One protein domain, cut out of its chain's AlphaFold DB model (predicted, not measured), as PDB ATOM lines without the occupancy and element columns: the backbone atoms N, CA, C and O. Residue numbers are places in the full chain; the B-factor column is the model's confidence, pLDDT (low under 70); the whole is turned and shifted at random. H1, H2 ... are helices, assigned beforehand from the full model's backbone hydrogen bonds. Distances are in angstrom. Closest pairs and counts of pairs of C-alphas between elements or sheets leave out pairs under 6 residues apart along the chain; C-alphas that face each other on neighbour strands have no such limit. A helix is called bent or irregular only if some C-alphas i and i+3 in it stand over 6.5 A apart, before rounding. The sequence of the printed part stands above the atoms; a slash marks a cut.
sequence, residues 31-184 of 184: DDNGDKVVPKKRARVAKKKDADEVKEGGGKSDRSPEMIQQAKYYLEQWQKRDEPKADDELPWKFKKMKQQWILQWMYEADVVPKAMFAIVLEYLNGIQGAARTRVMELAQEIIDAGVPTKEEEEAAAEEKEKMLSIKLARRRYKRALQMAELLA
ATOM      1  N   ASP A  31      18.449   7.794 -31.909       53.31
ATOM      2  CA  ASP A  31      18.749   8.987 -31.108       53.31
ATOM      3  C   ASP A  31      19.051  10.198 -32.014       53.31
ATOM      4  O   ASP A  31      19.355  10.043 -33.198       53.31
ATOM      5  N   ASP A  32      18.961  11.404 -31.442       55.06
ATOM      6  CA  ASP A  32      18.941  12.722 -32.115       55.06
ATOM      7  C   ASP A  32      20.153  13.032 -33.020       55.06
ATOM      8  O   ASP A  32      20.096  13.935 -33.845       55.06
ATOM      9  N   ASN A  33      21.230  12.244 -32.941       57.16
ATOM     10  CA  ASN A  33      22.417  12.412 -33.785       57.16
ATOM     11  C   ASN A  33      22.586  11.336 -34.869       57.16
ATOM     12  O   ASN A  33      23.663  11.164 -35.436       57.16
ATOM     13  N   GLY A  34      21.523  10.601 -35.176       51.47
ATOM     14  CA  GLY A  34      21.482   9.854 -36.418       51.47
ATOM     15  C   GLY A  34      22.083   8.439 -36.389       51.47
ATOM     16  O   GLY A  34      22.481   7.954 -37.449       51.47
ATOM     17  N   ASP A  35      22.154   7.765 -35.233       43.81
ATOM     18  CA  ASP A  35      22.708   6.400 -35.119       43.81
ATOM     19  C   ASP A  35      21.747   5.383 -34.453       43.81
ATOM     20  O   ASP A  35      20.923   5.727 -33.599       43.81
ATOM     21  N   LYS A  36      21.816   4.104 -34.877       44.12
ATOM     22  CA  LYS A  36      20.926   3.014 -34.412       44.12
ATOM     23  C   LYS A  36      21.362   2.472 -33.046       44.12
ATOM     24  O   LYS A  36      22.273   1.650 -32.960       44.12
ATOM     25  N   VAL A  37      20.591   2.752 -31.995       47.81
ATOM     26  CA  VAL A  37      20.773   2.123 -30.674       47.81
ATOM     27  C   VAL A  37      20.198   0.699 -30.604       47.81
ATOM     28  O   VAL A  37      18.989   0.473 -30.666       47.81
ATOM     29  N   VAL A  38      21.078  -0.294 -30.433       47.94
ATOM     30  CA  VAL A  38      20.718  -1.711 -30.231       47.94
ATOM     31  C   VAL A  38      20.799  -2.073 -28.735       47.94
ATOM     32  O   VAL A  38      21.853  -1.887 -28.122       47.94
ATOM     33  N   PRO A  39      19.741  -2.637 -28.113       41.97
ATOM     34  CA  PRO A  39      19.764  -3.025 -26.702       41.97
ATOM     35  C   PRO A  39      20.696  -4.226 -26.462       41.97
ATOM     36  O   PRO A  39      20.508  -5.323 -26.991       41.97
ATOM     37  N   LYS A  40      21.713  -4.017 -25.622       46.22
ATOM     38  CA  LYS A  40      22.807  -4.958 -25.338       46.22
ATOM     39  C   LYS A  40      22.343  -6.114 -24.435       46.22
ATOM     40  O   LYS A  40      22.465  -6.056 -23.212       46.22
ATOM     41  N   LYS A  41      21.837  -7.203 -25.029       41.19
ATOM     42  CA  LYS A  41      21.641  -8.507 -24.362       41.19
ATOM     43  C   LYS A  41      22.791  -9.465 -24.719       41.19
ATOM     44  O   LYS A  41      22.893  -9.930 -25.843       41.19
ATOM     45  N   ARG A  42      23.622  -9.752 -23.708       49.28
ATOM     46  CA  ARG A  42      24.452 -10.958 -23.483       49.28
ATOM     47  C   ARG A  42      25.172 -11.563 -24.703       49.28
ATOM     48  O   ARG A  42      24.696 -12.527 -25.289       49.28
ATOM     49  N   ALA A  43      26.403 -11.111 -24.943       44.91
ATOM     50  CA  ALA A  43      27.401 -11.877 -25.684       44.91
ATOM     51  C   ALA A  43      28.345 -12.576 -24.692       44.91
ATOM     52  O   ALA A  43      29.152 -11.950 -24.007       44.91
ATOM     53  N   ARG A  44      28.185 -13.893 -24.590       48.72
ATOM     54  CA  ARG A  44      29.173 -14.830 -24.059       48.72
ATOM     55  C   ARG A  44      30.121 -15.111 -25.228       48.72
ATOM     56  O   ARG A  44      29.608 -15.499 -26.268       48.72
ATOM     57  N   VAL A  45      31.430 -14.895 -25.053       43.03
ATOM     58  CA  VAL A  45      32.580 -15.581 -25.696       43.03
ATOM     59  C   VAL A  45      33.797 -14.643 -25.782       43.03
ATOM     60  O   VAL A  45      33.695 -13.502 -26.213       43.03
ATOM     61  N   ALA A  46      34.946 -15.206 -25.392       49.03
ATOM     62  CA  ALA A  46      36.317 -14.778 -25.677       49.03
ATOM     63  C   ALA A  46      36.905 -13.583 -24.900       49.03
ATOM     64  O   ALA A  46      37.186 -12.523 -25.447       49.03
ATOM     65  N   LYS A  47      37.288 -13.852 -23.646       42.47
ATOM     66  CA  LYS A  47      38.613 -13.454 -23.142       42.47
ATOM     67  C   LYS A  47      39.221 -14.634 -22.378       42.47
ATOM     68  O   LYS A  47      39.015 -14.792 -21.183       42.47
ATOM     69  N   LYS A  48      39.905 -15.515 -23.114       50.03
ATOM     70  CA  LYS A  48      41.018 -16.297 -22.568       50.03
ATOM     71  C   LYS A  48      42.251 -15.415 -22.723       50.03
ATOM     72  O   LYS A  48      42.565 -15.071 -23.862       50.03
ATOM     73  N   LYS A  49      42.870 -15.046 -21.606       40.25
ATOM     74  CA  LYS A  49      44.314 -14.862 -21.396       40.25
ATOM     75  C   LYS A  49      44.504 -14.284 -19.992       40.25
ATOM     76  O   LYS A  49      43.930 -13.243 -19.686       40.25
ATOM     77  N   ASP A  50      45.222 -15.058 -19.186       35.91
ATOM     78  CA  ASP A  50      45.861 -14.665 -17.931       35.91
ATOM     79  C   ASP A  50      44.915 -14.285 -16.783       35.91
ATOM     80  O   ASP A  50      44.721 -13.130 -16.424       35.91
ATOM     81  N   ALA A  51      44.322 -15.324 -16.196       44.38
ATOM     82  CA  ALA A  51      43.948 -15.346 -14.784       44.38
ATOM     83  C   ALA A  51      44.385 -16.701 -14.205       44.38
ATOM     84  O   ALA A  51      43.592 -17.426 -13.612       44.38
ATOM     85  N   ASP A  52      45.647 -17.055 -14.459       38.56
ATOM     86  CA  ASP A  52      46.430 -17.855 -13.520       38.56
ATOM     87  C   ASP A  52      46.860 -16.891 -12.409       38.56
ATOM     88  O   ASP A  52      47.970 -16.384 -12.347       38.56
ATOM     89  N   GLU A  53      45.876 -16.480 -11.623       39.50
ATOM     90  CA  GLU A  53      46.119 -15.855 -10.343       39.50
ATOM     91  C   GLU A  53      45.279 -16.699  -9.412       39.50
ATOM     92  O   GLU A  53      44.045 -16.615  -9.387       39.50
ATOM     93  N   VAL A  54      45.970 -17.601  -8.721       44.34
ATOM     94  CA  VAL A  54      45.545 -18.135  -7.440       44.34
ATOM     95  C   VAL A  54      45.112 -16.921  -6.628       44.34
ATOM     96  O   VAL A  54      45.918 -16.254  -5.986       44.34
ATOM     97  N   LYS A  55      43.827 -16.567  -6.707       42.97
ATOM     98  CA  LYS A  55      43.221 -15.688  -5.729       42.97
ATOM     99  C   LYS A  55      43.293 -16.486  -4.444       42.97
ATOM    100  O   LYS A  55      42.385 -17.259  -4.140       42.97
ATOM    101  N   GLU A  56      44.363 -16.268  -3.691       44.38
ATOM    102  CA  GLU A  56      44.342 -16.301  -2.239       44.38
ATOM    103  C   GLU A  56      43.248 -15.322  -1.779       44.38
ATOM    104  O   GLU A  56      43.483 -14.208  -1.321       44.38
ATOM    105  N   GLY A  57      41.991 -15.722  -1.972       40.78
ATOM    106  CA  GLY A  57      40.799 -15.083  -1.446       40.78
ATOM    107  C   GLY A  57      40.711 -15.420   0.031       40.78
ATOM    108  O   GLY A  57      39.846 -16.179   0.456       40.78
ATOM    109  N   GLY A  58      41.688 -14.927   0.783       43.91
ATOM    110  CA  GLY A  58      41.841 -15.113   2.213       43.91
ATOM    111  C   GLY A  58      42.004 -13.779   2.915       43.91
ATOM    112  O   GLY A  58      42.854 -13.644   3.790       43.91
ATOM    113  N   GLY A  59      41.220 -12.771   2.526       45.91
ATOM    114  CA  GLY A  59      41.175 -11.523   3.276       45.91
ATOM    115  C   GLY A  59      40.660 -11.784   4.694       45.91
ATOM    116  O   GLY A  59      39.812 -12.648   4.915       45.91
ATOM    117  N   LYS A  60      41.121 -11.003   5.678       51.19
ATOM    118  CA  LYS A  60      40.611 -11.048   7.067       51.19
ATOM    119  C   LYS A  60      39.076 -10.935   7.140       51.19
ATOM    120  O   LYS A  60      38.466 -11.470   8.059       51.19
ATOM    121  N   SER A  61      38.458 -10.279   6.155       59.59
ATOM    122  CA  SER A  61      37.005 -10.184   5.976       59.59
ATOM    123  C   SER A  61      36.328 -11.538   5.763       59.59
ATOM    124  O   SER A  61      35.232 -11.760   6.272       59.59
ATOM    125  N   ASP A  62      36.977 -12.459   5.052       69.19
ATOM    126  CA  ASP A  62      36.423 -13.778   4.756       69.19
ATOM    127  C   ASP A  62      36.479 -14.701   5.976       69.19
ATOM    128  O   ASP A  62      35.587 -15.520   6.156       69.19
ATOM    129  N   ARG A  63      37.451 -14.517   6.876       83.19
ATOM    130  CA  ARG A  63      37.525 -15.236   8.164       83.19
ATOM    131  C   ARG A  63      36.874 -14.476   9.326       83.19
ATOM    132  O   ARG A  63      37.085 -14.830  10.483       83.19
ATOM    133  N   SER A  64      36.098 -13.427   9.040       88.31
ATOM    134  CA  SER A  64      35.409 -12.660  10.080       88.31
ATOM    135  C   SER A  64      34.469 -13.566  10.891       88.31
ATOM    136  O   SER A  64      33.764 -14.391  10.294       88.31
ATOM    137  N   PRO A  65      34.386 -13.407  12.227       89.44
ATOM    138  CA  PRO A  65      33.460 -14.178  13.058       89.44
ATOM    139  C   PRO A  65      32.006 -14.041  12.588       89.44
ATOM    140  O   PRO A  65      31.245 -15.005  12.660       89.44
ATOM    141  N   GLU A  66      31.634 -12.888  12.028       91.75
ATOM    142  CA  GLU A  66      30.308 -12.666  11.448       91.75
ATOM    143  C   GLU A  66      30.044 -13.598  10.253       91.75
ATOM    144  O   GLU A  66      28.970 -14.190  10.134       91.75
ATOM    145  N   MET A  67      31.037 -13.795   9.381       90.50
ATOM    146  CA  MET A  67      30.902 -14.676   8.218       90.50
ATOM    147  C   MET A  67      30.772 -16.139   8.636       90.50
ATOM    148  O   MET A  67      29.908 -16.840   8.100       90.50
ATOM    149  N   ILE A  68      31.553 -16.562   9.635       92.88
ATOM    150  CA  ILE A  68      31.477 -17.903  10.230       92.88
ATOM    151  C   ILE A  68      30.086 -18.131  10.834       92.88
ATOM    152  O   ILE A  68      29.447 -19.145  10.548       92.88
ATOM    153  N   GLN A  69      29.571 -17.174  11.611       93.44
ATOM    154  CA  GLN A  69      28.231 -17.248  12.201       93.44
ATOM    155  C   GLN A  69      27.136 -17.323  11.136       93.44
ATOM    156  O   GLN A  69      26.241 -18.161  11.224       93.44
ATOM    157  N   GLN A  70      27.217 -16.496  10.093       93.88
ATOM    158  CA  GLN A  70      26.241 -16.513   9.005       93.88
ATOM    159  C   GLN A  70      26.289 -17.821   8.199       93.88
ATOM    160  O   GLN A  70      25.250 -18.285   7.725       93.88
ATOM    161  N   ALA A  71      27.471 -18.412   8.016       94.00
ATOM    162  CA  ALA A  71      27.622 -19.714   7.370       94.00
ATOM    163  C   ALA A  71      27.076 -20.846   8.250       94.00
ATOM    164  O   ALA A  71      26.353 -21.705   7.748       94.00
ATOM    165  N   LYS A  72      27.347 -20.808   9.559       94.62
ATOM    166  CA  LYS A  72      26.772 -21.737  10.539       94.62
ATOM    167  C   LYS A  72      25.243 -21.671  10.527       94.62
ATOM    168  O   LYS A  72      24.600 -22.692  10.320       94.62
ATOM    169  N   TYR A  73      24.672 -20.473  10.636       94.19
ATOM    170  CA  TYR A  73      23.224 -20.269  10.578       94.19
ATOM    171  C   TYR A  73      22.622 -20.782   9.263       94.19
ATOM    172  O   TYR A  73      21.568 -21.410   9.248       94.19
ATOM    173  N   TYR A  74      23.303 -20.552   8.137       95.06
ATOM    174  CA  TYR A  74      22.863 -21.060   6.839       95.06
ATOM    175  C   TYR A  74      22.820 -22.596   6.779       95.06
ATOM    176  O   TYR A  74      21.878 -23.143   6.204       95.06
ATOM    177  N   LEU A  75      23.811 -23.275   7.366       94.69
ATOM    178  CA  LEU A  75      23.867 -24.736   7.450       94.69
ATOM    179  C   LEU A  75      22.794 -25.300   8.385       94.69
ATOM    180  O   LEU A  75      22.117 -26.253   8.017       94.69
ATOM    181  N   GLU A  76      22.578 -24.685   9.548       93.44
ATOM    182  CA  GLU A  76      21.513 -25.081  10.481       93.44
ATOM    183  C   GLU A  76      20.126 -24.941   9.839       93.44
ATOM    184  O   GLU A  76      19.298 -25.844   9.921       93.44
ATOM    185  N   GLN A  77      19.885 -23.838   9.124       92.81
ATOM    186  CA  GLN A  77      18.642 -23.634   8.377       92.81
ATOM    187  C   GLN A  77      18.483 -24.626   7.220       92.81
ATOM    188  O   GLN A  77      17.363 -25.014   6.898       92.81
ATOM    189  N   TRP A  78      19.585 -25.038   6.582       93.75
ATOM    190  CA  TRP A  78      19.552 -26.085   5.561       93.75
ATOM    191  C   TRP A  78      19.225 -27.452   6.165       93.75
ATOM    192  O   TRP A  78      18.468 -28.209   5.560       93.75
ATOM    193  N   GLN A  79      19.767 -27.770   7.340       92.31
ATOM    194  CA  GLN A  79      19.524 -29.043   8.018       92.31
ATOM    195  C   GLN A  79      18.051 -29.177   8.434       92.31
ATOM    196  O   GLN A  79      17.451 -30.228   8.249       92.31
ATOM    197  N   LYS A  80      17.445 -28.076   8.891       90.12
ATOM    198  CA  LYS A  80      16.035 -27.988   9.308       90.12
ATOM    199  C   LYS A  80      15.052 -27.673   8.177       90.12
ATOM    200  O   LYS A  80      13.898 -27.340   8.427       90.12
ATOM    201  N   ARG A  81      15.493 -27.701   6.915       87.19
ATOM    202  CA  ARG A  81      14.653 -27.280   5.775       87.19
ATOM    203  C   ARG A  81      13.438 -28.188   5.553       87.19
ATOM    204  O   ARG A  81      12.452 -27.725   4.997       87.19
ATOM    205  N   ASP A  82      13.563 -29.455   5.945       82.88
ATOM    206  CA  ASP A  82      12.549 -30.493   5.751       82.88
ATOM    207  C   ASP A  82      11.637 -30.627   6.994       82.88
ATOM    208  O   ASP A  82      10.687 -31.406   6.984       82.88
ATOM    209  N   GLU A  83      11.904 -29.867   8.067       84.38
ATOM    210  CA  GLU A  83      11.070 -29.850   9.272       84.38
ATOM    211  C   GLU A  83       9.784 -29.034   9.042       84.38
ATOM    212  O   GLU A  83       9.821 -27.994   8.374       84.38
ATOM    213  N   PRO A  84       8.637 -29.460   9.605       77.12
ATOM    214  CA  PRO A  84       7.402 -28.694   9.533       77.12
ATOM    215  C   PRO A  84       7.566 -27.382  10.311       77.12
ATOM    216  O   PRO A  84       7.782 -27.385  11.522       77.12
ATOM    217  N   LYS A  85       7.464 -26.259   9.601       76.69
ATOM    218  CA  LYS A  85       7.539 -24.910  10.170       76.69
ATOM    219  C   LYS A  85       6.147 -24.295  10.288       76.69
ATOM    220  O   LYS A  85       5.245 -24.655   9.535       76.69
ATOM    221  N   ALA A  86       5.984 -23.375  11.238       77.88
ATOM    222  CA  ALA A  86       4.776 -22.560  11.346       77.88
ATOM    223  C   ALA A  86       4.595 -21.697  10.082       77.88
ATOM    224  O   ALA A  86       5.592 -21.305   9.472       77.88
ATOM    225  N   ASP A  87       3.347 -21.379   9.715       72.94
ATOM    226  CA  ASP A  87       2.988 -20.633   8.493       72.94
ATOM    227  C   ASP A  87       3.732 -19.291   8.318       72.94
ATOM    228  O   ASP A  87       3.910 -18.821   7.194       72.94
ATOM    229  N   ASP A  88       4.214 -18.690   9.408       75.38
ATOM    230  CA  ASP A  88       4.926 -17.409   9.397       75.38
ATOM    231  C   ASP A  88       6.441 -17.519   9.124       75.38
ATOM    232  O   ASP A  88       7.108 -16.501   8.900       75.38
ATOM    233  N   GLU A  89       7.032 -18.722   9.143       77.19
ATOM    234  CA  GLU A  89       8.476 -18.880   8.946       77.19
ATOM    235  C   GLU A  89       8.840 -19.043   7.464       77.19
ATOM    236  O   GLU A  89       8.360 -19.925   6.752       77.19
ATOM    237  N   LEU A  90       9.763 -18.203   6.988       78.44
ATOM    238  CA  LEU A  90      10.214 -18.253   5.601       78.44
ATOM    239  C   LEU A  90      10.919 -19.589   5.287       78.44
ATOM    240  O   LEU A  90      11.798 -20.023   6.043       78.44
ATOM    241  N   PRO A  91      10.623 -20.211   4.127       82.81
ATOM    242  CA  PRO A  91      11.291 -21.436   3.714       82.81
ATOM    243  C   PRO A  91      12.783 -21.188   3.479       82.81
ATOM    244  O   PRO A  91      13.210 -20.098   3.071       82.81
ATOM    245  N   TRP A  92      13.595 -22.223   3.706       90.94
ATOM    246  CA  TRP A  92      15.027 -22.139   3.440       90.94
ATOM    247  C   TRP A  92      15.277 -21.777   1.975       90.94
ATOM    248  O   TRP A  92      14.721 -22.369   1.050       90.94
ATOM    249  N   LYS A  93      16.166 -20.805   1.761       91.31
ATOM    250  CA  LYS A  93      16.560 -20.358   0.428       91.31
ATOM    251  C   LYS A  93      18.048 -20.556   0.223       91.31
ATOM    252  O   LYS A  93      18.867 -20.080   1.011       91.31
ATOM    253  N   PHE A  94      18.389 -21.171  -0.903       92.94
ATOM    254  CA  PHE A  94      19.767 -21.341  -1.332       92.94
ATOM    255  C   PHE A  94      20.485 -19.988  -1.484       92.94
ATOM    256  O   PHE A  94      20.042 -19.102  -2.224       92.94
ATOM    257  N   LYS A  95      21.625 -19.835  -0.799       93.31
ATOM    258  CA  LYS A  95      22.466 -18.630  -0.837       93.31
ATOM    259  C   LYS A  95      23.828 -18.977  -1.430       93.31
ATOM    260  O   LYS A  95      24.739 -19.383  -0.713       93.31
ATOM    261  N   LYS A  96      23.996 -18.747  -2.737       91.75
ATOM    262  CA  LYS A  96      25.231 -19.074  -3.476       91.75
ATOM    263  C   LYS A  96      26.505 -18.522  -2.827       91.75
ATOM    264  O   LYS A  96      27.488 -19.242  -2.735       91.75
ATOM    265  N   MET A  97      26.481 -17.276  -2.350       91.75
ATOM    266  CA  MET A  97      27.646 -16.660  -1.696       91.75
ATOM    267  C   MET A  97      28.047 -17.412  -0.418       91.75
ATOM    268  O   MET A  97      29.230 -17.572  -0.146       91.75
ATOM    269  N   LYS A  98      27.066 -17.924   0.339       93.50
ATOM    270  CA  LYS A  98      27.316 -18.727   1.544       93.50
ATOM    271  C   LYS A  98      27.820 -20.115   1.201       93.50
ATOM    272  O   LYS A  98      28.780 -20.555   1.816       93.50
ATOM    273  N   GLN A  99      27.247 -20.753   0.181       93.50
ATOM    274  CA  GLN A  99      27.784 -22.012  -0.327       93.50
ATOM    275  C   GLN A  99      29.249 -21.849  -0.742       93.50
ATOM    276  O   GLN A  99      30.091 -22.598  -0.272       93.50
ATOM    277  N   GLN A 100      29.566 -20.857  -1.579       92.69
ATOM    278  CA  GLN A 100      30.934 -20.637  -2.045       92.69
ATOM    279  C   GLN A 100      31.903 -20.404  -0.881       92.69
ATOM    280  O   GLN A 100      32.990 -20.968  -0.880       92.69
ATOM    281  N   TRP A 101      31.489 -19.628   0.123       94.38
ATOM    282  CA  TRP A 101      32.274 -19.425   1.336       94.38
ATOM    283  C   TRP A 101      32.522 -20.744   2.087       94.38
ATOM    284  O   TRP A 101      33.654 -21.032   2.458       94.38
ATOM    285  N   ILE A 102      31.494 -21.582   2.255       94.50
ATOM    286  CA  ILE A 102      31.628 -22.885   2.928       94.50
ATOM    287  C   ILE A 102      32.617 -23.779   2.174       94.50
ATOM    288  O   ILE A 102      33.516 -24.330   2.798       94.50
ATOM    289  N   LEU A 103      32.493 -23.880   0.847       92.81
ATOM    290  CA  LEU A 103      33.381 -24.718   0.032       92.81
ATOM    291  C   LEU A 103      34.844 -24.264   0.100       92.81
ATOM    292  O   LEU A 103      35.740 -25.100   0.060       92.81
ATOM    293  N   GLN A 104      35.080 -22.956   0.231       91.50
ATOM    294  CA  GLN A 104      36.420 -22.388   0.373       91.50
ATOM    295  C   GLN A 104      37.044 -22.724   1.738       91.50
ATOM    296  O   GLN A 104      38.220 -23.067   1.812       91.50
ATOM    297  N   TRP A 105      36.266 -22.608   2.820       93.31
ATOM    298  CA  TRP A 105      36.791 -22.611   4.192       93.31
ATOM    299  C   TRP A 105      36.594 -23.921   4.961       93.31
ATOM    300  O   TRP A 105      37.145 -24.075   6.046       93.31
ATOM    301  N   MET A 106      35.841 -24.890   4.434       93.62
ATOM    302  CA  MET A 106      35.532 -26.138   5.152       93.62
ATOM    303  C   MET A 106      36.754 -26.977   5.539       93.62
ATOM    304  O   MET A 106      36.703 -27.710   6.529       93.62
ATOM    305  N   TYR A 107      37.863 -26.854   4.811       93.88
ATOM    306  CA  TYR A 107      39.108 -27.553   5.131       93.88
ATOM    307  C   TYR A 107      39.851 -26.929   6.321       93.88
ATOM    308  O   TYR A 107      40.613 -27.616   6.998       93.88
ATOM    309  N   GLU A 108      39.585 -25.660   6.628       93.25
ATOM    310  CA  GLU A 108      40.276 -24.904   7.668       93.25
ATOM    311  C   GLU A 108      39.640 -25.155   9.044       93.25
ATOM    312  O   GLU A 108      38.454 -24.894   9.288       93.25
ATOM    313  N   ALA A 109      40.417 -25.747   9.955       91.00
ATOM    314  CA  ALA A 109      39.919 -26.205  11.254       91.00
ATOM    315  C   ALA A 109      39.803 -25.108  12.318       91.00
ATOM    316  O   ALA A 109      39.119 -25.310  13.322       91.00
ATOM    317  N   ASP A 110      40.457 -23.978  12.087       89.94
ATOM    318  CA  ASP A 110      40.325 -22.720  12.821       89.94
ATOM    319  C   ASP A 110      39.054 -21.955  12.414       89.94
ATOM    320  O   ASP A 110      38.390 -21.382  13.275       89.94
ATOM    321  N   VAL A 111      38.682 -21.988  11.128       91.81
ATOM    322  CA  VAL A 111      37.505 -21.273  10.600       91.81
ATOM    323  C   VAL A 111      36.217 -22.076  10.776       91.81
ATOM    324  O   VAL A 111      35.191 -21.531  11.181       91.81
ATOM    325  N   VAL A 112      36.252 -23.378  10.476       93.00
ATOM    326  CA  VAL A 112      35.083 -24.263  10.550       93.00
ATOM    327  C   VAL A 112      35.283 -25.265  11.691       93.00
ATOM    328  O   VAL A 112      36.062 -26.212  11.547       93.00
ATOM    329  N   PRO A 113      34.587 -25.107  12.833       93.38
ATOM    330  CA  PRO A 113      34.674 -26.045  13.949       93.38
ATOM    331  C   PRO A 113      34.155 -27.438  13.581       93.38
ATOM    332  O   PRO A 113      33.323 -27.593  12.688       93.38
ATOM    333  N   LYS A 114      34.575 -28.465  14.332       92.81
ATOM    334  CA  LYS A 114      34.196 -29.869  14.078       92.81
ATOM    335  C   LYS A 114      32.676 -30.089  13.986       92.81
ATOM    336  O   LYS A 114      32.233 -30.827  13.117       92.81
ATOM    337  N   ALA A 115      31.892 -29.441  14.851       93.19
ATOM    338  CA  ALA A 115      30.431 -29.556  14.835       93.19
ATOM    339  C   ALA A 115      29.816 -28.986  13.546       93.19
ATOM    340  O   ALA A 115      28.956 -29.612  12.941       93.19
ATOM    341  N   MET A 116      30.308 -27.833  13.085       93.69
ATOM    342  CA  MET A 116      29.870 -27.233  11.823       93.69
ATOM    343  C   MET A 116      30.297 -28.094  10.629       93.69
ATOM    344  O   MET A 116      29.515 -28.287   9.705       93.69
ATOM    345  N   PHE A 117      31.508 -28.655  10.670       95.19
ATOM    346  CA  PHE A 117      32.024 -29.537   9.624       95.19
ATOM    347  C   PHE A 117      31.174 -30.805   9.436       95.19
ATOM    348  O   PHE A 117      30.994 -31.245   8.306       95.19
ATOM    349  N   ALA A 118      30.595 -31.357  10.507       94.81
ATOM    350  CA  ALA A 118      29.663 -32.482  10.397       94.81
ATOM    351  C   ALA A 118      28.434 -32.134   9.535       94.81
ATOM    352  O   ALA A 118      28.068 -32.897   8.648       94.81
ATOM    353  N   ILE A 119      27.868 -30.937   9.713       95.06
ATOM    354  CA  ILE A 119      26.744 -30.463   8.890       95.06
ATOM    355  C   ILE A 119      27.200 -30.209   7.443       95.06
ATOM    356  O   ILE A 119      26.448 -30.439   6.501       95.06
ATOM    357  N   VAL A 120      28.447 -29.760   7.240       95.00
ATOM    358  CA  VAL A 120      29.020 -29.597   5.891       95.00
ATOM    359  C   VAL A 120      29.115 -30.937   5.157       95.00
ATOM    360  O   VAL A 120      28.789 -30.984   3.976       95.00
ATOM    361  N   LEU A 121      29.511 -32.020   5.833       94.38
ATOM    362  CA  LEU A 121      29.546 -33.364   5.238       94.38
ATOM    363  C   LEU A 121      28.167 -33.774   4.701       94.38
ATOM    364  O   LEU A 121      28.043 -34.170   3.543       94.38
ATOM    365  N   GLU A 122      27.124 -33.606   5.513       94.12
ATOM    366  CA  GLU A 122      25.740 -33.871   5.099       94.12
ATOM    367  C   GLU A 122      25.319 -32.966   3.933       94.12
ATOM    368  O   GLU A 122      24.712 -33.428   2.964       94.12
ATOM    369  N   TYR A 123      25.682 -31.681   3.994       93.88
ATOM    370  CA  TYR A 123      25.390 -30.694   2.952       93.88
ATOM    371  C   TYR A 123      26.002 -31.066   1.599       93.88
ATOM    372  O   TYR A 123      25.363 -30.904   0.555       93.88
ATOM    373  N   LEU A 124      27.234 -31.574   1.608       91.69
ATOM    374  CA  LEU A 124      27.957 -31.970   0.403       91.69
ATOM    375  C   LEU A 124      27.400 -33.232  -0.245       91.69
ATOM    376  O   LEU A 124      27.490 -33.349  -1.462       91.69
ATOM    377  N   ASN A 125      26.762 -34.128   0.506       89.75
ATOM    378  CA  ASN A 125      26.120 -35.309  -0.078       89.75
ATOM    379  C   ASN A 125      25.032 -34.921  -1.107       89.75
ATOM    380  O   ASN A 125      24.829 -35.587  -2.118       89.75
ATOM    381  N   GLY A 126      24.370 -33.777  -0.902       87.38
ATOM    382  CA  GLY A 126      23.385 -33.229  -1.840       87.38
ATOM    383  C   GLY A 126      23.964 -32.374  -2.975       87.38
ATOM    384  O   GLY A 126      23.194 -31.834  -3.774       87.38
ATOM    385  N   ILE A 127      25.288 -32.179  -3.052       89.75
ATOM    386  CA  ILE A 127      25.898 -31.278  -4.037       89.75
ATOM    387  C   ILE A 127      26.110 -31.977  -5.384       89.75
ATOM    388  O   ILE A 127      26.594 -33.102  -5.470       89.75
ATOM    389  N   GLN A 128      25.768 -31.291  -6.473       88.81
ATOM    390  CA  GLN A 128      25.846 -31.852  -7.821       88.81
ATOM    391  C   GLN A 128      26.497 -30.882  -8.813       88.81
ATOM    392  O   GLN A 128      26.564 -29.665  -8.601       88.81
ATOM    393  N   GLY A 129      26.981 -31.437  -9.925       91.06
ATOM    394  CA  GLY A 129      27.564 -30.685 -11.033       91.06
ATOM    395  C   GLY A 129      28.897 -30.021 -10.685       91.06
ATOM    396  O   GLY A 129      29.707 -30.563  -9.940       91.06
ATOM    397  N   ALA A 130      29.120 -28.818 -11.221       89.88
ATOM    398  CA  ALA A 130      30.417 -28.137 -11.157       89.88
ATOM    399  C   ALA A 130      30.917 -27.849  -9.730       89.88
ATOM    400  O   ALA A 130      32.119 -27.730  -9.516       89.88
ATOM    401  N   ALA A 131      30.016 -27.712  -8.754       89.38
ATOM    402  CA  ALA A 131      30.425 -27.502  -7.369       89.38
ATOM    403  C   ALA A 131      31.026 -28.776  -6.754       89.38
ATOM    404  O   ALA A 131      32.015 -28.672  -6.039       89.38
ATOM    405  N   ARG A 132      30.500 -29.962  -7.099       92.06
ATOM    406  CA  ARG A 132      31.077 -31.255  -6.693       92.06
ATOM    407  C   ARG A 132      32.483 -31.428  -7.261       92.06
ATOM    408  O   ARG A 132      33.399 -31.735  -6.510       92.06
ATOM    409  N   THR A 133      32.657 -31.173  -8.560       92.62
ATOM    410  CA  THR A 133      33.963 -31.287  -9.230       92.62
ATOM    411  C   THR A 133      35.010 -30.392  -8.576       92.62
ATOM    412  O   THR A 133      36.077 -30.872  -8.232       92.62
ATOM    413  N   ARG A 134      34.672 -29.129  -8.287       91.56
ATOM    414  CA  ARG A 134      35.594 -28.204  -7.607       91.56
ATOM    415  C   ARG A 134      35.992 -28.663  -6.213       91.56
ATOM    416  O   ARG A 134      37.126 -28.458  -5.810       91.56
ATOM    417  N   VAL A 135      35.055 -29.232  -5.455       93.62
ATOM    418  CA  VAL A 135      35.370 -29.766  -4.126       93.62
ATOM    419  C   VAL A 135      36.338 -30.935  -4.245       93.62
ATOM    420  O   VAL A 135      37.301 -30.982  -3.490       93.62
ATOM    421  N   MET A 136      36.110 -31.832  -5.206       92.81
ATOM    422  CA  MET A 136      36.996 -32.962  -5.472       92.81
ATOM    423  C   MET A 136      38.392 -32.503  -5.920       92.81
ATOM    424  O   MET A 136      39.375 -32.990  -5.378       92.81
ATOM    425  N   GLU A 137      38.484 -31.530  -6.831       93.06
ATOM    426  CA  GLU A 137      39.754 -30.928  -7.271       93.06
ATOM    427  C   GLU A 137      40.514 -30.305  -6.089       93.06
ATOM    428  O   GLU A 137      41.652 -30.676  -5.836       93.06
ATOM    429  N   LEU A 138      39.860 -29.449  -5.293       92.25
ATOM    430  CA  LEU A 138      40.477 -28.836  -4.107       92.25
ATOM    431  C   LEU A 138      40.897 -29.876  -3.059       92.25
ATOM    432  O   LEU A 138      41.914 -29.707  -2.390       92.25
ATOM    433  N   ALA A 139      40.106 -30.936  -2.874       93.56
ATOM    434  CA  ALA A 139      40.463 -32.022  -1.969       93.56
ATOM    435  C   ALA A 139      41.710 -32.754  -2.474       93.56
ATOM    436  O   ALA A 139      42.622 -32.996  -1.686       93.56
ATOM    437  N   GLN A 140      41.775 -33.048  -3.775       93.38
ATOM    438  CA  GLN A 140      42.924 -33.700  -4.392       93.38
ATOM    439  C   GLN A 140      44.178 -32.827  -4.301       93.38
ATOM    440  O   GLN A 140      45.209 -33.323  -3.877       93.38
ATOM    441  N   GLU A 141      44.079 -31.522  -4.568       93.50
ATOM    442  CA  GLU A 141      45.194 -30.577  -4.409       93.50
ATOM    443  C   GLU A 141      45.764 -30.589  -2.982       93.50
ATOM    444  O   GLU A 141      46.978 -30.573  -2.786       93.50
ATOM    445  N   ILE A 142      44.896 -30.646  -1.965       92.50
ATOM    446  CA  ILE A 142      45.326 -30.731  -0.562       92.50
ATOM    447  C   ILE A 142      45.975 -32.089  -0.264       92.50
ATOM    448  O   ILE A 142      46.916 -32.152   0.527       92.50
ATOM    449  N   ILE A 143      45.470 -33.171  -0.857       92.19
ATOM    450  CA  ILE A 143      46.030 -34.515  -0.682       92.19
ATOM    451  C   ILE A 143      47.407 -34.612  -1.350       92.19
ATOM    452  O   ILE A 143      48.341 -35.122  -0.733       92.19
ATOM    453  N   ASP A 144      47.542 -34.074  -2.559       91.56
ATOM    454  CA  ASP A 144      48.775 -34.063  -3.350       91.56
ATOM    455  C   ASP A 144      49.854 -33.183  -2.708       91.56
ATOM    456  O   ASP A 144      51.031 -33.537  -2.730       91.56
ATOM    457  N   ALA A 145      49.462 -32.073  -2.069       88.62
ATOM    458  CA  ALA A 145      50.368 -31.247  -1.267       88.62
ATOM    459  C   ALA A 145      50.957 -31.998  -0.053       88.62
ATOM    460  O   ALA A 145      52.004 -31.612   0.465       88.62
ATOM    461  N   GLY A 146      50.308 -33.080   0.385       84.31
ATOM    462  CA  GLY A 146      50.808 -33.971   1.424       84.31
ATOM    463  C   GLY A 146      50.617 -33.467   2.857       84.31
ATOM    464  O   GLY A 146      49.982 -32.448   3.140       84.31
ATOM    465  N   VAL A 147      51.151 -34.246   3.798       83.31
ATOM    466  CA  VAL A 147      51.107 -33.961   5.236       83.31
ATOM    467  C   VAL A 147      52.507 -33.588   5.708       83.31
ATOM    468  O   VAL A 147      53.439 -34.321   5.376       83.31
ATOM    469  N   PRO A 148      52.664 -32.545   6.545       76.06
ATOM    470  CA  PRO A 148      53.933 -32.294   7.213       76.06
ATOM    471  C   PRO A 148      54.365 -33.520   8.019       76.06
ATOM    472  O   PRO A 148      53.585 -34.081   8.808       76.06
ATOM    473  N   THR A 149      55.605 -33.928   7.798       78.38
ATOM    474  CA  THR A 149      56.209 -35.139   8.353       78.38
ATOM    475  C   THR A 149      56.292 -35.090   9.880       78.38
ATOM    476  O   THR A 149      56.093 -34.060  10.529       78.38
ATOM    477  N   LYS A 150      56.532 -36.251  10.498       72.19
ATOM    478  CA  LYS A 150      56.732 -36.340  11.950       72.19
ATOM    479  C   LYS A 150      58.003 -35.597  12.391       72.19
ATOM    480  O   LYS A 150      58.001 -34.980  13.446       72.19
ATOM    481  N   GLU A 151      59.024 -35.591  11.541       73.44
ATOM    482  CA  GLU A 151      60.286 -34.875  11.753       73.44
ATOM    483  C   GLU A 151      60.077 -33.352  11.783       73.44
ATOM    484  O   GLU A 151      60.598 -32.676  12.665       73.44
ATOM    485  N   GLU A 152      59.236 -32.807  10.897       74.62
ATOM    486  CA  GLU A 152      58.869 -31.382  10.925       74.62
ATOM    487  C   GLU A 152      58.095 -30.991  12.191       74.62
ATOM    488  O   GLU A 152      58.236 -29.874  12.685       74.62
ATOM    489  N   GLU A 153      57.286 -31.897  12.750       71.00
ATOM    490  CA  GLU A 153      56.573 -31.652  14.010       71.00
ATOM    491  C   GLU A 153      57.513 -31.645  15.217       71.00
ATOM    492  O   GLU A 153      57.353 -30.803  16.101       71.00
ATOM    493  N   GLU A 154      58.487 -32.556  15.251       73.62
ATOM    494  CA  GLU A 154      59.499 -32.610  16.309       73.62
ATOM    495  C   GLU A 154      60.440 -31.401  16.236       73.62
ATOM    496  O   GLU A 154      60.701 -30.770  17.259       73.62
ATOM    497  N   ALA A 155      60.846 -30.986  15.032       75.44
ATOM    498  CA  ALA A 155      61.635 -29.770  14.821       75.44
ATOM    499  C   ALA A 155      60.869 -28.479  15.178       75.44
ATOM    500  O   ALA A 155      61.468 -27.482  15.576       75.44
ATOM    501  N   ALA A 156      59.539 -28.482  15.058       77.38
ATOM    502  CA  ALA A 156      58.680 -27.360  15.430       77.38
ATOM    503  C   ALA A 156      58.218 -27.388  16.898       77.38
ATOM    504  O   ALA A 156      57.491 -26.483  17.313       77.38
ATOM    505  N   ALA A 157      58.595 -28.401  17.689       73.00
ATOM    506  CA  ALA A 157      58.078 -28.597  19.047       73.00
ATOM    507  C   ALA A 157      58.406 -27.432  19.998       73.00
ATOM    508  O   ALA A 157      57.619 -27.129  20.897       73.00
ATOM    509  N   GLU A 158      59.529 -26.748  19.773       77.50
ATOM    510  CA  GLU A 158      59.954 -25.595  20.573       77.50
ATOM    511  C   GLU A 158      59.255 -24.287  20.152       77.50
ATOM    512  O   GLU A 158      59.152 -23.347  20.943       77.50
ATOM    513  N   GLU A 159      58.679 -24.235  18.945       85.56
ATOM    514  CA  GLU A 159      58.032 -23.046  18.393       85.56
ATOM    515  C   GLU A 159      56.517 -23.247  18.265       85.56
ATOM    516  O   GLU A 159      55.996 -23.836  17.315       85.56
ATOM    517  N   LYS A 160      55.776 -22.703  19.238       84.75
ATOM    518  CA  LYS A 160      54.316 -22.870  19.345       84.75
ATOM    519  C   LYS A 160      53.566 -22.515  18.057       84.75
ATOM    520  O   LYS A 160      52.605 -23.202  17.722       84.75
ATOM    521  N   GLU A 161      53.984 -21.475  17.338       83.81
ATOM    522  CA  GLU A 161      53.327 -21.047  16.095       83.81
ATOM    523  C   GLU A 161      53.501 -22.070  14.966       83.81
ATOM    524  O   GLU A 161      52.511 -22.456  14.336       83.81
ATOM    525  N   LYS A 162      54.716 -22.598  14.772       84.00
ATOM    526  CA  LYS A 162      54.983 -23.683  13.811       84.00
ATOM    527  C   LYS A 162      54.272 -24.976  14.200       84.00
ATOM    528  O   LYS A 162      53.689 -25.651  13.356       84.00
ATOM    529  N   MET A 163      54.228 -25.301  15.490       85.94
ATOM    530  CA  MET A 163      53.479 -26.467  15.957       85.94
ATOM    531  C   MET A 163      51.975 -26.337  15.650       85.94
ATOM    532  O   MET A 163      51.317 -27.312  15.271       85.94
ATOM    533  N   LEU A 164      51.402 -25.138  15.813       86.56
ATOM    534  CA  LEU A 164      50.002 -24.867  15.483       86.56
ATOM    535  C   LEU A 164      49.741 -24.962  13.976       86.56
ATOM    536  O   LEU A 164      48.742 -25.579  13.593       86.56
ATOM    537  N   SER A 165      50.622 -24.416  13.133       87.00
ATOM    538  CA  SER A 165      50.477 -24.488  11.675       87.00
ATOM    539  C   SER A 165      50.546 -25.933  11.170       87.00
ATOM    540  O   SER A 165      49.661 -26.355  10.425       87.00
ATOM    541  N   ILE A 166      51.481 -26.743  11.677       87.81
ATOM    542  CA  ILE A 166      51.592 -28.176  11.351       87.81
ATOM    543  C   ILE A 166      50.332 -28.943  11.772       87.81
ATOM    544  O   ILE A 166      49.773 -29.729  11.001       87.81
ATOM    545  N   LYS A 167      49.815 -28.686  12.980       88.81
ATOM    546  CA  LYS A 167      48.559 -29.293  13.456       88.81
ATOM    547  C   LYS A 167      47.352 -28.877  12.617       88.81
ATOM    548  O   LYS A 167      46.406 -29.657  12.485       88.81
ATOM    549  N   LEU A 168      47.318 -27.647  12.107       90.75
ATOM    550  CA  LEU A 168      46.259 -27.187  11.208       90.75
ATOM    551  C   LEU A 168      46.383 -27.838   9.830       90.75
ATOM    552  O   LEU A 168      45.386 -28.379   9.359       90.75
ATOM    553  N   ALA A 169      47.584 -27.921   9.255       90.38
ATOM    554  CA  ALA A 169      47.835 -28.601   7.983       90.38
ATOM    555  C   ALA A 169      47.417 -30.080   8.023       90.38
ATOM    556  O   ALA A 169      46.690 -30.552   7.152       90.38
ATOM    557  N   ARG A 170      47.748 -30.800   9.102       90.50
ATOM    558  CA  ARG A 170      47.284 -32.184   9.317       90.50
ATOM    559  C   ARG A 170      45.767 -32.305   9.383       90.50
ATOM    560  O   ARG A 170      45.186 -33.240   8.833       90.50
ATOM    561  N   ARG A 171      45.105 -31.370  10.069       92.75
ATOM    562  CA  ARG A 171      43.637 -31.334  10.137       92.75
ATOM    563  C   ARG A 171      43.026 -31.029   8.772       92.75
ATOM    564  O   ARG A 171      42.051 -31.684   8.412       92.75
ATOM    565  N   ARG A 172      43.620 -30.101   8.020       93.19
ATOM    566  CA  ARG A 172      43.227 -29.748   6.653       93.19
ATOM    567  C   ARG A 172      43.312 -30.962   5.729       93.19
ATOM    568  O   ARG A 172      42.320 -31.300   5.089       93.19
ATOM    569  N   TYR A 173      44.432 -31.683   5.765       93.62
ATOM    570  CA  TYR A 173      44.623 -32.924   5.015       93.62
ATOM    571  C   TYR A 173      43.602 -34.002   5.393       93.62
ATOM    572  O   TYR A 173      42.936 -34.570   4.532       93.62
ATOM    573  N   LYS A 174      43.395 -34.241   6.695       94.06
ATOM    574  CA  LYS A 174      42.411 -35.231   7.155       94.06
ATOM    575  C   LYS A 174      40.995 -34.903   6.673       94.06
ATOM    576  O   LYS A 174      40.255 -35.810   6.311       94.06
ATOM    577  N   ARG A 175      40.614 -33.622   6.655       95.19
ATOM    578  CA  ARG A 175      39.320 -33.195   6.104       95.19
ATOM    579  C   ARG A 175      39.241 -33.406   4.598       95.19
ATOM    580  O   ARG A 175      38.196 -33.837   4.130       95.19
ATOM    581  N   ALA A 176      40.316 -33.139   3.859       94.25
ATOM    582  CA  ALA A 176      40.373 -33.394   2.422       94.25
ATOM    583  C   ALA A 176      40.183 -34.878   2.087       94.25
ATOM    584  O   ALA A 176      39.365 -35.191   1.228       94.25
ATOM    585  N   LEU A 177      40.810 -35.787   2.843       93.75
ATOM    586  CA  LEU A 177      40.559 -37.226   2.710       93.75
ATOM    587  C   LEU A 177      39.085 -37.585   2.926       93.75
ATOM    588  O   LEU A 177      38.513 -38.312   2.123       93.75
ATOM    589  N   GLN A 178      38.449 -37.029   3.963       93.81
ATOM    590  CA  GLN A 178      37.020 -37.259   4.209       93.81
ATOM    591  C   GLN A 178      36.138 -36.737   3.066       93.81
ATOM    592  O   GLN A 178      35.112 -37.341   2.768       93.81
ATOM    593  N   MET A 179      36.513 -35.624   2.422       91.38
ATOM    594  CA  MET A 179      35.782 -35.113   1.252       91.38
ATOM    595  C   MET A 179      35.968 -36.017   0.039       91.38
ATOM    596  O   MET A 179      34.997 -36.291  -0.662       91.38
ATOM    597  N   ALA A 180      37.201 -36.452  -0.213       91.25
ATOM    598  CA  ALA A 180      37.518 -37.335  -1.325       91.25
ATOM    599  C   ALA A 180      36.778 -38.672  -1.184       91.25
ATOM    600  O   ALA A 180      36.182 -39.128  -2.150       91.25
ATOM    601  N   GLU A 181      36.729 -39.240   0.023       91.88
ATOM    602  CA  GLU A 181      35.976 -40.463   0.321       91.88
ATOM    603  C   GLU A 181      34.463 -40.278   0.140       91.88
ATOM    604  O   GLU A 181      33.807 -41.130  -0.449       91.88
ATOM    605  N   LEU A 182      33.902 -39.154   0.600       90.56
ATOM    606  CA  LEU A 182      32.466 -38.876   0.472       90.56
ATOM    607  C   LEU A 182      32.038 -38.664  -0.986       90.56
ATOM    608  O   LEU A 182      30.901 -38.968  -1.342       90.56
ATOM    609  N   LEU A 183      32.919 -38.095  -1.813       87.00
ATOM    610  CA  LEU A 183      32.613 -37.714  -3.192       87.00
ATOM    611  C   LEU A 183      33.137 -38.685  -4.253       87.00
ATOM    612  O   LEU A 183      32.856 -38.422  -5.427       87.00
ATOM    613  N   ALA A 184      33.870 -39.734  -3.881       82.19
ATOM    614  CA  ALA A 184      34.263 -40.825  -4.775       82.19
ATOM    615  C   ALA A 184      33.027 -41.574  -5.302       82.19
ATOM    616  O   ALA A 184      32.978 -41.816  -6.530       82.19
TER     617      ALA A 184
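What this domain is: This is residues 31 to 184 of the 184 residues of an uncharacterized protein of Phytophthora rubi (UniProt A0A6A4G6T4). In this helical body the longest helix, H6, is crossed by H4 over residues 172 to 183 and meets the end of H3 at residues 179 to 183, while its first residues reach away from H1, H2 and H3 toward the short H5; H1 packs on both H2 and H3 at the other end of the body. Residues 31 to 56 stick out as a long tail, residues 83 to 90 as a loop. The 154 printed residues, with six named helices, H1 to H6, and no named strand, are all helix by class and loose, radius of gyration of the C-alphas 21.3 A, spanning 77 by 51 by 32 A.

Where its parts are: H6, residues 160 to 183, spans 34.6 A from C-alpha 160 (54.316, -22.870, 19.345) to C-alpha 183 (32.613, -37.714, -3.192). H4 is residues 130 to 144, 20.8 A; H5 150 to 155; H3 114 to 125; H2 96 to 105. H1, 65 to 82, 27.5 A, is irregular: C-alphas 79 and 82 are 7.5 A apart.

How they stand to each other: H6, with residues 172 to 183 alone, touches H4 at a steep tilt of 47 degrees, closest C-alphas Ala 139 and Ala 176, 4.6 A. Residues 121 to 125 of H3 alone touch residues 179 to 183 of H6, closest C-alphas Asn 125 and Leu 182, 7.3 A. H5 and H6, a helical hairpin, only just touch, with 3 pairs of C-alphas within 8 A. H1 touches H2 with residues 70 to 74 alone, closest C-alphas Ala 71 and Lys 98, 5.9 A, and H3 with 72 to 79 alone, closest Lys 72 and Met 116, 6.4 A. Every O i to N i+4 pair is within hydrogen-bond range in H2, H4, H5 and H6; in H1 13 of 14, in H3 7 of 8.

The domain as a whole: The farthest C-alphas, Asp 32 and Glu 154, are 77.7 A apart. The printed part has no cut; the link H1 to H2 is long. Residues 31 to 62 have pLDDT under 70.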